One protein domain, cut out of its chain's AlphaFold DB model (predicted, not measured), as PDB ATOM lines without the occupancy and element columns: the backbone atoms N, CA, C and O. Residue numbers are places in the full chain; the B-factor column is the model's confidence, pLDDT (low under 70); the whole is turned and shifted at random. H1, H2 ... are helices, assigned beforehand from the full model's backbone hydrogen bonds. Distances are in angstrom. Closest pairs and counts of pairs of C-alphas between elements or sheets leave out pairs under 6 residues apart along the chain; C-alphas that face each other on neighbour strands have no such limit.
ATOM      1  N   THR A  34      50.876   5.538  30.297       98.44
ATOM      2  CA  THR A  34      49.517   5.073  29.985       98.44
ATOM      3  C   THR A  34      48.834   6.007  28.996       98.44
ATOM      4  O   THR A  34      49.247   7.159  28.818       98.44
ATOM      5  N   PHE A  35      47.771   5.524  28.358       98.19
ATOM      6  CA  PHE A  35      46.995   6.307  27.400       98.19
ATOM      7  C   PHE A  35      46.368   7.554  28.031       98.19
ATOM      8  O   PHE A  35      46.458   8.647  27.476       98.19
ATOM      9  N   GLU A  36      45.799   7.424  29.227       97.75
ATOM     10  CA  GLU A  36      45.182   8.529  29.960       97.75
ATOM     11  C   GLU A  36      46.226   9.583  30.333       97.75
ATOM     12  O   GLU A  36      45.985  10.782  30.169       97.75
ATOM     13  N   ALA A  37      47.411   9.146  30.776       98.25
ATOM     14  CA  ALA A  37      48.527  10.044  31.043       98.25
ATOM     15  C   ALA A  37      48.972  10.761  29.763       98.25
ATOM     16  O   ALA A  37      49.209  11.963  29.799       98.25
ATOM     17  N   ALA A  38      49.020  10.064  28.623       98.31
ATOM     18  CA  ALA A  38      49.384  10.656  27.340       98.31
ATOM     19  C   ALA A  38      48.396  11.745  26.895       98.31
ATOM     20  O   ALA A  38      48.818  12.833  26.502       98.31
ATOM     21  N   VAL A  39      47.086  11.498  27.016       97.81
ATOM     22  CA  VAL A  39      46.058  12.516  26.734       97.81
ATOM     23  C   VAL A  39      46.194  13.701  27.694       97.81
ATOM     24  O   VAL A  39      46.138  14.849  27.256       97.81
ATOM     25  N   LYS A  40      46.459  13.449  28.982       96.94
ATOM     26  CA  LYS A  40      46.699  14.512  29.967       96.94
ATOM     27  C   LYS A  40      47.957  15.336  29.649       96.94
ATOM     28  O   LYS A  40      47.926  16.557  29.769       96.94
ATOM     29  N   CYS A  41      49.043  14.707  29.197       97.31
ATOM     30  CA  CYS A  41      50.251  15.417  28.767       97.31
ATOM     31  C   CYS A  41      49.947  16.423  27.649       97.31
ATOM     32  O   CYS A  41      50.515  17.514  27.631       97.31
ATOM     33  N   LEU A  42      49.042  16.076  26.726       96.62
ATOM     34  CA  LEU A  42      48.616  16.990  25.666       96.62
ATOM     35  C   LEU A  42      47.811  18.176  26.212       96.62
ATOM     36  O   LEU A  42      48.043  19.300  25.766       96.62
ATOM     37  N   ASP A  43      46.927  17.963  27.193       93.88
ATOM     38  CA  ASP A  43      46.192  19.053  27.860       93.88
ATOM     39  C   ASP A  43      47.147  20.092  28.453       93.88
ATOM     40  O   ASP A  43      47.010  21.296  28.204       93.88
ATOM     41  N   ASP A  44      48.132  19.604  29.209       93.56
ATOM     42  CA  ASP A  44      49.062  20.430  29.973       93.56
ATOM     43  C   ASP A  44      50.127  21.095  29.078       93.56
ATOM     44  O   ASP A  44      50.603  22.199  29.368       93.56
ATOM     45  N   GLY A  45      50.538  20.403  28.009       92.94
ATOM     46  CA  GLY A  45      51.710  20.755  27.209       92.94
ATOM     47  C   GLY A  45      51.416  21.520  25.922       92.94
ATOM     48  O   GLY A  45      52.239  22.341  25.519       92.94
ATOM     49  N   LEU A  46      50.268  21.296  25.268       94.31
ATOM     50  CA  LEU A  46      50.004  21.904  23.960       94.31
ATOM     51  C   LEU A  46      49.731  23.418  24.057       94.31
ATOM     52  O   LEU A  46      49.048  23.876  24.973       94.31
ATOM     53  N   PRO A  47      50.183  24.231  23.092       92.19
ATOM     54  CA  PRO A  47      49.825  25.636  23.006       92.19
ATOM     55  C   PRO A  47      48.400  25.778  22.471       92.19
ATOM     56  O   PRO A  47      47.897  24.929  21.732       92.19
ATOM     57  N   ALA A  48      47.745  26.889  22.813       91.19
ATOM     58  CA  ALA A  48      46.339  27.121  22.478       91.19
ATOM     59  C   ALA A  48      46.035  26.977  20.976       91.19
ATOM     60  O   ALA A  48      45.014  26.392  20.626       91.19
ATOM     61  N   ALA A  49      46.937  27.431  20.099       91.00
ATOM     62  CA  ALA A  49      46.777  27.303  18.651       91.00
ATOM     63  C   ALA A  49      46.727  25.833  18.195       91.00
ATOM     64  O   ALA A  49      45.826  25.449  17.454       91.00
ATOM     65  N   THR A  50      47.637  24.988  18.688       92.56
ATOM     66  CA  THR A  50      47.640  23.553  18.366       92.56
ATOM     67  C   THR A  50      46.413  22.851  18.937       92.56
ATOM     68  O   THR A  50      45.807  22.030  18.254       92.56
ATOM     69  N   ARG A  51      45.986  23.212  20.155       94.31
ATOM     70  CA  ARG A  51      44.734  22.700  20.734       94.31
ATOM     71  C   ARG A  51      43.531  23.034  19.851       94.31
ATOM     72  O   ARG A  51      42.742  22.146  19.544       94.31
ATOM     73  N   ALA A  52      43.431  24.291  19.414       93.38
ATOM     74  CA  ALA A  52      42.361  24.762  18.542       93.38
ATOM     75  C   ALA A  52      42.370  24.052  17.182       93.38
ATOM     76  O   ALA A  52      41.303  23.722  16.672       93.38
ATOM     77  N   GLN A  53      43.552  23.773  16.623       93.19
ATOM     78  CA  GLN A  53      43.689  23.014  15.381       93.19
ATOM     79  C   GLN A  53      43.200  21.570  15.533       93.19
ATOM     80  O   GLN A  53      42.478  21.086  14.668       93.19
ATOM     81  N   LEU A  54      43.572  20.878  16.617       95.06
ATOM     82  CA  LEU A  54      43.241  19.461  16.808       95.06
ATOM     83  C   LEU A  54      41.735  19.196  16.903       95.06
ATOM     84  O   LEU A  54      41.292  18.134  16.476       95.06
ATOM     85  N   VAL A  55      40.961  20.142  17.440       95.69
ATOM     86  CA  VAL A  55      39.502  20.000  17.590       95.69
ATOM     87  C   VAL A  55      38.715  20.361  16.327       95.69
ATOM     88  O   VAL A  55      37.509  20.132  16.282       95.69
ATOM     89  N   GLN A  56      39.361  20.917  15.295       94.25
ATOM     90  CA  GLN A  56      38.693  21.152  14.014       94.25
ATOM     91  C   GLN A  56      38.460  19.836  13.257       94.25
ATOM     92  O   GLN A  56      39.247  18.892  13.402       94.25
ATOM     93  N   PRO A  57      37.443  19.773  12.377       93.12
ATOM     94  CA  PRO A  57      37.296  18.667  11.437       93.12
ATOM     95  C   PRO A  57      38.603  18.401  10.672       93.12
ATOM     96  O   PRO A  57      39.179  19.304  10.068       93.12
ATOM     97  N   GLY A  58      39.099  17.161  10.727       92.69
ATOM     98  CA  GLY A  58      40.360  16.757  10.090       92.69
ATOM     99  C   GLY A  58      41.641  17.215  10.804       92.69
ATOM    100  O   GLY A  58      42.735  16.858  10.367       92.69
ATOM    101  N   GLY A  59      41.542  17.946  11.919       94.12
ATOM    102  CA  GLY A  59      42.690  18.478  12.656       94.12
ATOM    103  C   GLY A  59      43.687  17.407  13.100       94.12
ATOM    104  O   GLY A  59      44.897  17.569  12.941       94.12
ATOM    105  N   THR A  60      43.189  16.271  13.586       94.94
ATOM    106  CA  THR A  60      44.021  15.131  14.004       94.94
ATOM    107  C   THR A  60      44.731  14.455  12.829       94.94
ATOM    108  O   THR A  60      45.888  14.062  12.968       94.94
ATOM    109  N   ALA A  61      44.089  14.378  11.659       93.06
ATOM    110  CA  ALA A  61      44.695  13.843  10.440       93.06
ATOM    111  C   ALA A  61      45.835  14.748   9.946       93.06
ATOM    112  O   ALA A  61      46.924  14.263   9.643       93.06
ATOM    113  N   LEU A  62      45.630  16.069   9.956       92.81
ATOM    114  CA  LEU A  62      46.676  17.041   9.617       92.81
ATOM    115  C   LEU A  62      47.853  16.994  10.603       92.81
ATOM    116  O   LEU A  62      49.008  17.163  10.215       92.81
ATOM    117  N   ALA A  63      47.576  16.725  11.880       93.69
ATOM    118  CA  ALA A  63      48.597  16.611  12.915       93.69
ATOM    119  C   ALA A  63      49.357  15.269  12.894       93.69
ATOM    120  O   ALA A  63      50.371  15.145  13.587       93.69
ATOM    121  N   HIS A  64      48.919  14.281  12.104       91.25
ATOM    122  CA  HIS A  64      49.455  12.917  12.128       91.25
ATOM    123  C   HIS A  64      50.961  12.850  11.825       91.25
ATOM    124  O   HIS A  64      51.692  12.132  12.507       91.25
ATOM    125  N   HIS A  65      51.455  13.614  10.845       89.81
ATOM    126  CA  HIS A  65      52.875  13.598  10.460       89.81
ATOM    127  C   HIS A  65      53.742  14.638  11.182       89.81
ATOM    128  O   HIS A  65      54.959  14.474  11.224       89.81
ATOM    129  N   GLY A  66      53.144  15.665  11.789       92.25
ATOM    130  CA  GLY A  66      53.859  16.642  12.615       92.25
ATOM    131  C   GLY A  66      53.902  16.198  14.073       92.25
ATOM    132  O   GLY A  66      54.819  15.496  14.506       92.25
ATOM    133  N   LEU A  67      52.860  16.569  14.819       95.50
ATOM    134  CA  LEU A  67      52.720  16.230  16.232       95.50
ATOM    135  C   LEU A  67      52.723  14.713  16.455       95.50
ATOM    136  O   LEU A  67      53.444  14.241  17.323       95.50
ATOM    137  N   GLY A  68      52.005  13.931  15.642       96.50
ATOM    138  CA  GLY A  68      51.995  12.470  15.772       96.50
ATOM    139  C   GLY A  68      53.396  11.857  15.662       96.50
ATOM    140  O   GLY A  68      53.774  11.029  16.489       96.50
ATOM    141  N   THR A  69      54.223  12.325  14.720       95.94
ATOM    142  CA  THR A  69      55.618  11.860  14.579       95.94
ATOM    143  C   THR A  69      56.450  12.225  15.791       95.94
ATOM    144  O   THR A  69      57.200  11.390  16.298       95.94
ATOM    145  N   PHE A  70      56.290  13.453  16.278       95.56
ATOM    146  CA  PHE A  70      56.952  13.900  17.490       95.56
ATOM    147  C   PHE A  70      56.594  13.002  18.685       95.56
ATOM    148  O   PHE A  70      57.504  12.484  19.328       95.56
ATOM    149  N   LEU A  71      55.305  12.722  18.923       97.00
ATOM    150  CA  LEU A  71      54.867  11.836  20.009       97.00
ATOM    151  C   LEU A  71      55.467  10.434  19.869       97.00
ATOM    152  O   LEU A  71      56.001   9.892  20.835       97.00
ATOM    153  N   ARG A  72      55.449   9.860  18.658       97.19
ATOM    154  CA  ARG A  72      56.030   8.533  18.404       97.19
ATOM    155  C   ARG A  72      57.513   8.462  18.763       97.19
ATOM    156  O   ARG A  72      57.960   7.465  19.333       97.19
ATOM    157  N   ASN A  73      58.260   9.513  18.439       95.62
ATOM    158  CA  ASN A  73      59.697   9.580  18.680       95.62
ATOM    159  C   ASN A  73      60.021   9.854  20.150       95.62
ATOM    160  O   ASN A  73      60.833   9.139  20.734       95.62
ATOM    161  N   GLN A  74      59.378  10.858  20.745       96.12
ATOM    162  CA  GLN A  74      59.704  11.322  22.094       96.12
ATOM    163  C   GLN A  74      59.136  10.413  23.184       96.12
ATOM    164  O   GLN A  74      59.784  10.202  24.202       96.12
ATOM    165  N   TRP A  75      57.967   9.809  22.970       97.19
ATOM    166  CA  TRP A  75      57.350   8.903  23.948       97.19
ATOM    167  C   TRP A  75      57.693   7.429  23.700       97.19
ATOM    168  O   TRP A  75      57.092   6.529  24.286       97.19
ATOM    169  N   GLY A  76      58.673   7.163  22.830       96.56
ATOM    170  CA  GLY A  76      59.240   5.830  22.639       96.56
ATOM    171  C   GLY A  76      58.274   4.806  22.040       96.56
ATOM    172  O   GLY A  76      58.435   3.609  22.290       96.56
ATOM    173  N   LEU A  77      57.298   5.236  21.230       97.69
ATOM    174  CA  LEU A  77      56.303   4.334  20.637       97.69
ATOM    175  C   LEU A  77      56.943   3.303  19.696       97.69
ATOM    176  O   LEU A  77      56.560   2.136  19.706       97.69
ATOM    177  N   TRP A  78      57.992   3.698  18.970       96.00
ATOM    178  CA  TRP A  78      58.781   2.794  18.123       96.00
ATOM    179  C   TRP A  78      59.663   1.813  18.900       96.00
ATOM    180  O   TRP A  78      59.969   0.731  18.409       96.00
ATOM    181  N   LYS A  79      60.117   2.197  20.096       94.12
ATOM    182  CA  LYS A  79      61.198   1.513  20.831       94.12
ATOM    183  C   LYS A  79      60.697   0.688  22.009       94.12
ATOM    184  O   LYS A  79      61.449   0.407  22.933       94.12
ATOM    185  N   ASN A  80      59.422   0.325  21.989       93.94
ATOM    186  CA  ASN A  80      58.775  -0.385  23.080       93.94
ATOM    187  C   ASN A  80      58.874   0.320  24.445       93.94
ATOM    188  O   ASN A  80      59.033  -0.340  25.467       93.94
ATOM    189  N   GLY A  81      58.752   1.651  24.467       95.50
ATOM    190  CA  GLY A  81      58.665   2.410  25.715       95.50
ATOM    191  C   GLY A  81      57.415   2.064  26.546       95.50
ATOM    192  O   GLY A  81      56.517   1.380  26.043       95.50
ATOM    193  N   PRO A  82      57.313   2.562  27.794       97.88
ATOM    194  CA  PRO A  82      56.224   2.221  28.714       97.88
ATOM    195  C   PRO A  82      54.820   2.439  28.132       97.88
ATOM    196  O   PRO A  82      54.007   1.514  28.141       97.88
ATOM    197  N   LEU A  83      54.566   3.603  27.516       98.50
ATOM    198  CA  LEU A  83      53.302   3.876  26.821       98.50
ATOM    199  C   LEU A  83      53.025   2.867  25.705       98.50
ATOM    200  O   LEU A  83      51.914   2.367  25.578       98.50
ATOM    201  N   ALA A  84      54.040   2.545  24.906       98.25
ATOM    202  CA  ALA A  84      53.905   1.607  23.799       98.25
ATOM    203  C   ALA A  84      53.519   0.203  24.291       98.25
ATOM    204  O   ALA A  84      52.712  -0.476  23.661       98.25
ATOM    205  N   VAL A  85      54.109  -0.241  25.407       98.25
ATOM    206  CA  VAL A  85      53.782  -1.522  26.050       98.25
ATOM    207  C   VAL A  85      52.337  -1.510  26.532       98.25
ATOM    208  O   VAL A  85      51.564  -2.360  26.097       98.25
ATOM    209  N   SER A  86      51.948  -0.496  27.306       98.25
ATOM    210  CA  SER A  86      50.574  -0.352  27.800       98.25
ATOM    211  C   SER A  86      49.545  -0.322  26.659       98.25
ATOM    212  O   SER A  86      48.520  -0.999  26.707       98.25
ATOM    213  N   MET A  87      49.824   0.401  25.570       98.12
ATOM    214  CA  MET A  87      48.920   0.454  24.418       98.12
ATOM    215  C   MET A  87      48.862  -0.858  23.632       98.12
ATOM    216  O   MET A  87      47.798  -1.216  23.122       98.12
ATOM    217  N   ARG A  88      49.954  -1.625  23.562       96.94
ATOM    218  CA  ARG A  88      49.914  -2.975  22.979       96.94
ATOM    219  C   ARG A  88      49.062  -3.936  23.793       96.94
ATOM    220  O   ARG A  88      48.326  -4.715  23.195       96.94
ATOM    221  N   GLU A  89      49.108  -3.850  25.118       96.38
ATOM    222  CA  GLU A  89      48.242  -4.646  25.999       96.38
ATOM    223  C   GLU A  89      46.754  -4.331  25.779       96.38
ATOM    224  O   GLU A  89      45.908  -5.213  25.905       96.38
ATOM    225  N   MET A  90      46.431  -3.102  25.361       95.62
ATOM    226  CA  MET A  90      45.077  -2.727  24.938       95.62
ATOM    227  C   MET A  90      44.691  -3.238  23.539       95.62
ATOM    228  O   MET A  90      43.503  -3.271  23.224       95.62
ATOM    229  N   GLY A  91      45.657  -3.647  22.709       95.81
ATOM    230  CA  GLY A  91      45.432  -4.203  21.369       95.81
ATOM    231  C   GLY A  91      45.931  -3.347  20.197       95.81
ATOM    232  O   GLY A  91      45.755  -3.753  19.044       95.81
ATOM    233  N   PHE A  92      46.570  -2.199  20.457       96.25
ATOM    234  CA  PHE A  92      47.199  -1.388  19.408       96.25
ATOM    235  C   PHE A  92      48.455  -2.066  18.865       96.25
ATOM    236  O   PHE A  92      49.241  -2.627  19.625       96.25
ATOM    237  N   ARG A  93      48.679  -1.991  17.550       91.38
ATOM    238  CA  ARG A  93      49.796  -2.709  16.907       91.38
ATOM    239  C   ARG A  93      50.886  -1.824  16.338       91.38
ATOM    240  O   ARG A  93      52.043  -2.231  16.349       91.38
ATOM    241  N   SER A  94      50.530  -0.639  15.858       94.50
ATOM    242  CA  SER A  94      51.479   0.286  15.249       94.50
ATOM    243  C   SER A  94      51.606   1.573  16.078       94.50
ATOM    244  O   SER A  94      50.619   2.036  16.657       94.50
ATOM    245  N   PRO A  95      52.796   2.191  16.129       96.88
ATOM    246  CA  PRO A  95      52.975   3.532  16.695       96.88
ATOM    247  C   PRO A  95      52.101   4.602  16.025       96.88
ATOM    248  O   PRO A  95      51.724   5.588  16.665       96.88
ATOM    249  N   ASP A  96      51.754   4.407  14.753       96.50
ATOM    250  CA  ASP A  96      50.848   5.277  14.003       96.50
ATOM    251  C   ASP A  96      49.423   5.230  14.548       96.50
ATOM    252  O   ASP A  96      48.851   6.282  14.838       96.50
ATOM    253  N   ASP A  97      48.897   4.031  14.797       96.44
ATOM    254  CA  ASP A  97      47.587   3.865  15.430       96.44
ATOM    255  C   ASP A  97      47.595   4.401  16.864       96.44
ATOM    256  O   ASP A  97      46.647   5.062  17.283       96.44
ATOM    257  N   MET A  98      48.676   4.162  17.616       98.25
ATOM    258  CA  MET A  98      48.807   4.635  18.998       98.25
ATOM    259  C   MET A  98      48.754   6.163  19.080       98.25
ATOM    260  O   MET A  98      47.939   6.730  19.807       98.25
ATOM    261  N   SER A  99      49.606   6.847  18.311       98.06
ATOM    262  CA  SER A  99      49.627   8.313  18.284       98.06
ATOM    263  C   SER A  99      48.331   8.894  17.710       98.06
ATOM    264  O   SER A  99      47.807   9.865  18.256       98.06
ATOM    265  N   GLY A 100      47.756   8.270  16.677       97.44
ATOM    266  CA  GLY A 100      46.454   8.649  16.127       97.44
ATOM    267  C   GLY A 100      45.315   8.528  17.143       97.44
ATOM    268  O   GLY A 100      44.473   9.427  17.229       97.44
ATOM    269  N   ALA A 101      45.312   7.469  17.955       98.19
ATOM    270  CA  ALA A 101      44.323   7.265  19.007       98.19
ATOM    271  C   ALA A 101      44.432   8.321  20.112       98.19
ATOM    272  O   ALA A 101      43.419   8.884  20.523       98.19
ATOM    273  N   ILE A 102      45.653   8.651  20.543       98.50
ATOM    274  CA  ILE A 102      45.891   9.686  21.559       98.50
ATOM    275  C   ILE A 102      45.391  11.053  21.067       98.50
ATOM    276  O   ILE A 102      44.671  11.744  21.789       98.50
ATOM    277  N   LEU A 103      45.726  11.432  19.828       98.25
ATOM    278  CA  LEU A 103      45.279  12.700  19.237       98.25
ATOM    279  C   LEU A 103      43.755  12.748  19.066       98.25
ATOM    280  O   LEU A 103      43.135  13.776  19.335       98.25
ATOM    281  N   SER A 104      43.150  11.635  18.648       97.81
ATOM    282  CA  SER A 104      41.697  11.520  18.487       97.81
ATOM    283  C   SER A 104      40.958  11.616  19.821       97.81
ATOM    284  O   SER A 104      39.960  12.327  19.909       97.81
ATOM    285  N   ALA A 105      41.466  10.973  20.874       97.94
ATOM    286  CA  ALA A 105      40.889  11.067  22.214       97.94
ATOM    287  C   ALA A 105      41.001  12.471  22.800       97.94
ATOM    288  O   ALA A 105      40.039  12.976  23.379       97.94
ATOM    289  N   TYR A 106      42.152  13.116  22.606       97.75
ATOM    290  CA  TYR A 106      42.335  14.515  22.964       97.75
ATOM    291  C   TYR A 106      41.287  15.400  22.267       97.75
ATOM    292  O   TYR A 106      40.556  16.135  22.930       97.75
ATOM    293  N   ALA A 107      41.157  15.293  20.941       97.31
ATOM    294  CA  ALA A 107      40.203  16.095  20.178       97.31
ATOM    295  C   ALA A 107      38.748  15.832  20.597       97.31
ATOM    296  O   ALA A 107      37.987  16.779  20.782       97.31
ATOM    297  N   ALA A 108      38.373  14.568  20.814       96.44
ATOM    298  CA  ALA A 108      37.036  14.189  21.259       96.44
ATOM    299  C   ALA A 108      36.694  14.789  22.633       96.44
ATOM    300  O   ALA A 108      35.640  15.408  22.783       96.44
ATOM    301  N   ARG A 109      37.618  14.711  23.603       95.31
ATOM    302  CA  ARG A 109      37.436  15.281  24.948       95.31
ATOM    303  C   ARG A 109      37.160  16.786  24.916       95.31
ATOM    304  O   ARG A 109      36.292  17.252  25.648       95.31
ATOM    305  N   HIS A 110      37.874  17.535  24.075       94.94
ATOM    306  CA  HIS A 110      37.700  18.991  23.952       94.94
ATOM    307  C   HIS A 110      36.578  19.403  22.994       94.94
ATOM    308  O   HIS A 110      36.077  20.518  23.090       94.94
ATOM    309  N   GLY A 111      36.160  18.507  22.101       90.38
ATOM    310  CA  GLY A 111      34.989  18.677  21.239       90.38
ATOM    311  C   GLY A 111      33.670  18.227  21.876       90.38
ATOM    312  O   GLY A 111      32.623  18.373  21.252       90.38
ATOM    313  N   GLY A 112      33.698  17.666  23.092       90.06
ATOM    314  CA  GLY A 112      32.511  17.148  23.781       90.06
ATOM    315  C   GLY A 112      31.974  15.827  23.214       90.06
ATOM    316  O   GLY A 112      30.821  15.480  23.457       90.06
ATOM    317  N   ALA A 113      32.791  15.091  22.459       90.00
ATOM    318  CA  ALA A 113      32.438  13.795  21.892       90.00
ATOM    319  C   ALA A 113      32.996  12.645  22.753       90.00
ATOM    320  O   ALA A 113      34.099  12.754  23.296       90.00
ATOM    321  N   PRO A 114      32.278  11.515  22.873       93.38
ATOM    322  CA  PRO A 114      32.831  10.322  23.498       93.38
ATOM    323  C   PRO A 114      33.955   9.733  22.636       93.38
ATOM    324  O   PRO A 114      33.912   9.790  21.406       93.38
ATOM    325  N   TYR A 115      34.943   9.115  23.285       96.56
ATOM    326  CA  TYR A 115      35.996   8.357  22.615       96.56
ATOM    327  C   TYR A 115      36.137   6.977  23.248       96.56
ATOM    328  O   TYR A 115      36.406   6.864  24.444       96.56
ATOM    329  N   ASP A 116      35.980   5.932  22.439       96.81
ATOM    330  CA  ASP A 116      36.176   4.551  22.871       96.81
ATOM    331  C   ASP A 116      37.560   4.051  22.435       96.81
ATOM    332  O   ASP A 116      37.789   3.656  21.288       96.81
ATOM    333  N   VAL A 117      38.495   4.052  23.386       96.12
ATOM    334  CA  VAL A 117      39.863   3.567  23.168       96.12
ATOM    335  C   VAL A 117      39.915   2.070  22.854       96.12
ATOM    336  O   VAL A 117      40.792   1.633  22.109       96.12
ATOM    337  N   ARG A 118      38.967   1.270  23.360       95.06
ATOM    338  CA  ARG A 118      38.924  -0.176  23.097       95.06
ATOM    339  C   ARG A 118      38.460  -0.447  21.674       95.06
ATOM    340  O   ARG A 118      39.051  -1.289  20.998       95.06
ATOM    341  N   ALA A 119      37.460   0.293  21.198       94.56
ATOM    342  CA  ALA A 119      37.038   0.232  19.801       94.56
ATOM    343  C   ALA A 119      38.179   0.639  18.851       94.56
ATOM    344  O   ALA A 119      38.435  -0.049  17.860       94.56
ATOM    345  N   ALA A 120      38.923   1.699  19.186       95.00
ATOM    346  CA  ALA A 120      40.093   2.117  18.413       95.00
ATOM    347  C   ALA A 120      41.199   1.043  18.385       95.00
ATOM    348  O   ALA A 120      41.763   0.757  17.325       95.00
ATOM    349  N   ALA A 121      41.473   0.394  19.521       94.81
ATOM    350  CA  ALA A 121      42.441  -0.698  19.593       94.81
ATOM    351  C   ALA A 121      42.012  -1.916  18.752       94.81
ATOM    352  O   ALA A 121      42.824  -2.497  18.027       94.81
ATOM    353  N   ALA A 122      40.724  -2.275  18.785       91.62
ATOM    354  CA  ALA A 122      40.175  -3.349  17.960       91.62
ATOM    355  C   ALA A 122      40.330  -3.054  16.456       91.62
ATOM    356  O   ALA A 122      40.750  -3.931  15.694       91.62
ATOM    357  N   ALA A 123      40.070  -1.811  16.035       89.44
ATOM    358  CA  ALA A 123      40.248  -1.375  14.650       89.44
ATOM    359  C   ALA A 123      41.717  -1.455  14.191       89.44
ATOM    360  O   ALA A 123      41.992  -2.020  13.132       89.44
ATOM    361  N   SER A 124      42.671  -0.994  15.013       86.56
ATOM    362  CA  SER A 124      44.120  -1.144  14.756       86.56
ATOM    363  C   SER A 124      44.507  -2.611  14.530       86.56
ATOM    364  O   SER A 124      45.229  -2.963  13.592       86.56
ATOM    365  N   THR A 125      43.965  -3.504  15.360       82.12
ATOM    366  CA  THR A 125      44.180  -4.943  15.234       82.12
ATOM    367  C   THR A 125      43.651  -5.507  13.910       82.12
ATOM    368  O   THR A 125      44.332  -6.337  13.294       82.12
ATOM    369  N   ASN A 126      42.475  -5.081  13.454       80.19
ATOM    370  CA  ASN A 126      41.898  -5.560  12.196       80.19
ATOM    371  C   ASN A 126      42.693  -5.054  10.987       80.19
ATOM    372  O   ASN A 126      43.112  -5.869  10.167       80.19
ATOM    373  N   ASN A 127      43.030  -3.762  10.955       77.75
ATOM    374  CA  ASN A 127      43.840  -3.166   9.888       77.75
ATOM    375  C   ASN A 127      45.181  -3.895   9.719       77.75
ATOM    376  O   ASN A 127      45.588  -4.221   8.605       77.75
ATOM    377  N   GLY A 128      45.848  -4.224  10.832       74.62
ATOM    378  CA  GLY A 128      47.101  -4.975  10.795       74.62
ATOM    379  C   GLY A 128      46.951  -6.415  10.283       74.62
ATOM    380  O   GLY A 128      47.874  -6.930   9.658       74.62
ATOM    381  N   ARG A 129      45.806  -7.077  10.527       75.00
ATOM    382  CA  ARG A 129      45.534  -8.417   9.961       75.00
ATOM    383  C   ARG A 129      45.330  -8.327   8.454       75.00
ATOM    384  O   ARG A 129      45.994  -9.041   7.714       75.00
TER     385      ARG A 129
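Overview. This is residues 34 to 129 of the 139 residues of an uncharacterized protein of Sandarakinorhabdus sp. LB1R16 (UniProt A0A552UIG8). One long helix, H6, runs through the middle of a small globule, and six shorter helices pack round it. H1, H2, H4 and H5 stand at large angles to H6, short H3 packs on it too, and H7 folds back beside it as the second arm of a helical hairpin. The printed part has 96 residues with seven named helices, H1 to H7 in chain order, and no named strand; the class is all helix. It is compact, with a radius of gyration of the C-alphas of 12.4 A and spans of 34 by 25 by 21 A.

Arrangement. H6, residues 95 to 111, is the hub. With residues 102 to 106 alone it touches H1, residues 35 to 45, at a steep tilt of 63 degrees; the closest C-alphas, of Val 39 and Tyr 106, are 5.7 A apart. H4, residues 67 to 74, touches H6 at a steep tilt of 53 degrees, closest at the C-alphas of Gly 68 and Ser 99, 5.4 A. H7, residues 117 to 129, forms a hairpin with H6, at a shallow tilt of 30 degrees, opposite ways; the C-alphas of Asp 97 and Ser 124 are closest, 6.1 A. H3, residues 59 to 63, touches H6 residues 100 to 107 alone, closest at the C-alphas of Thr 60 and Leu 103, 5.9 A. H2, residues 48 to 54, and H5, residues 82 to 90, only just touch H6, with 3 pairs of C-alphas within 8 A each; the closest are Leu 54 and Ala 107, 5.6 A, and Met 87 and Met 98, 6.8 A. In all seven helices every O i to N i+4 pair is within hydrogen-bond range.

Along the chain. H6 is 23.9 A long from C-alpha 95 at (52.975, 3.532, 16.695), H7 18.7 A, H1 15.2 A and H5 12.8 A. H1 begins at C-alpha 35, (46.995, 6.307, 27.400), and H7 ends at C-alpha 129, (45.534, -8.417, 9.961).

Size, cuts and confidence. The C-alphas of Ala 48 and Arg 129, the farthest apart, are 37.7 A apart. The printed part has no cut, no link is long, and no printed residue is under 70 in pLDDT.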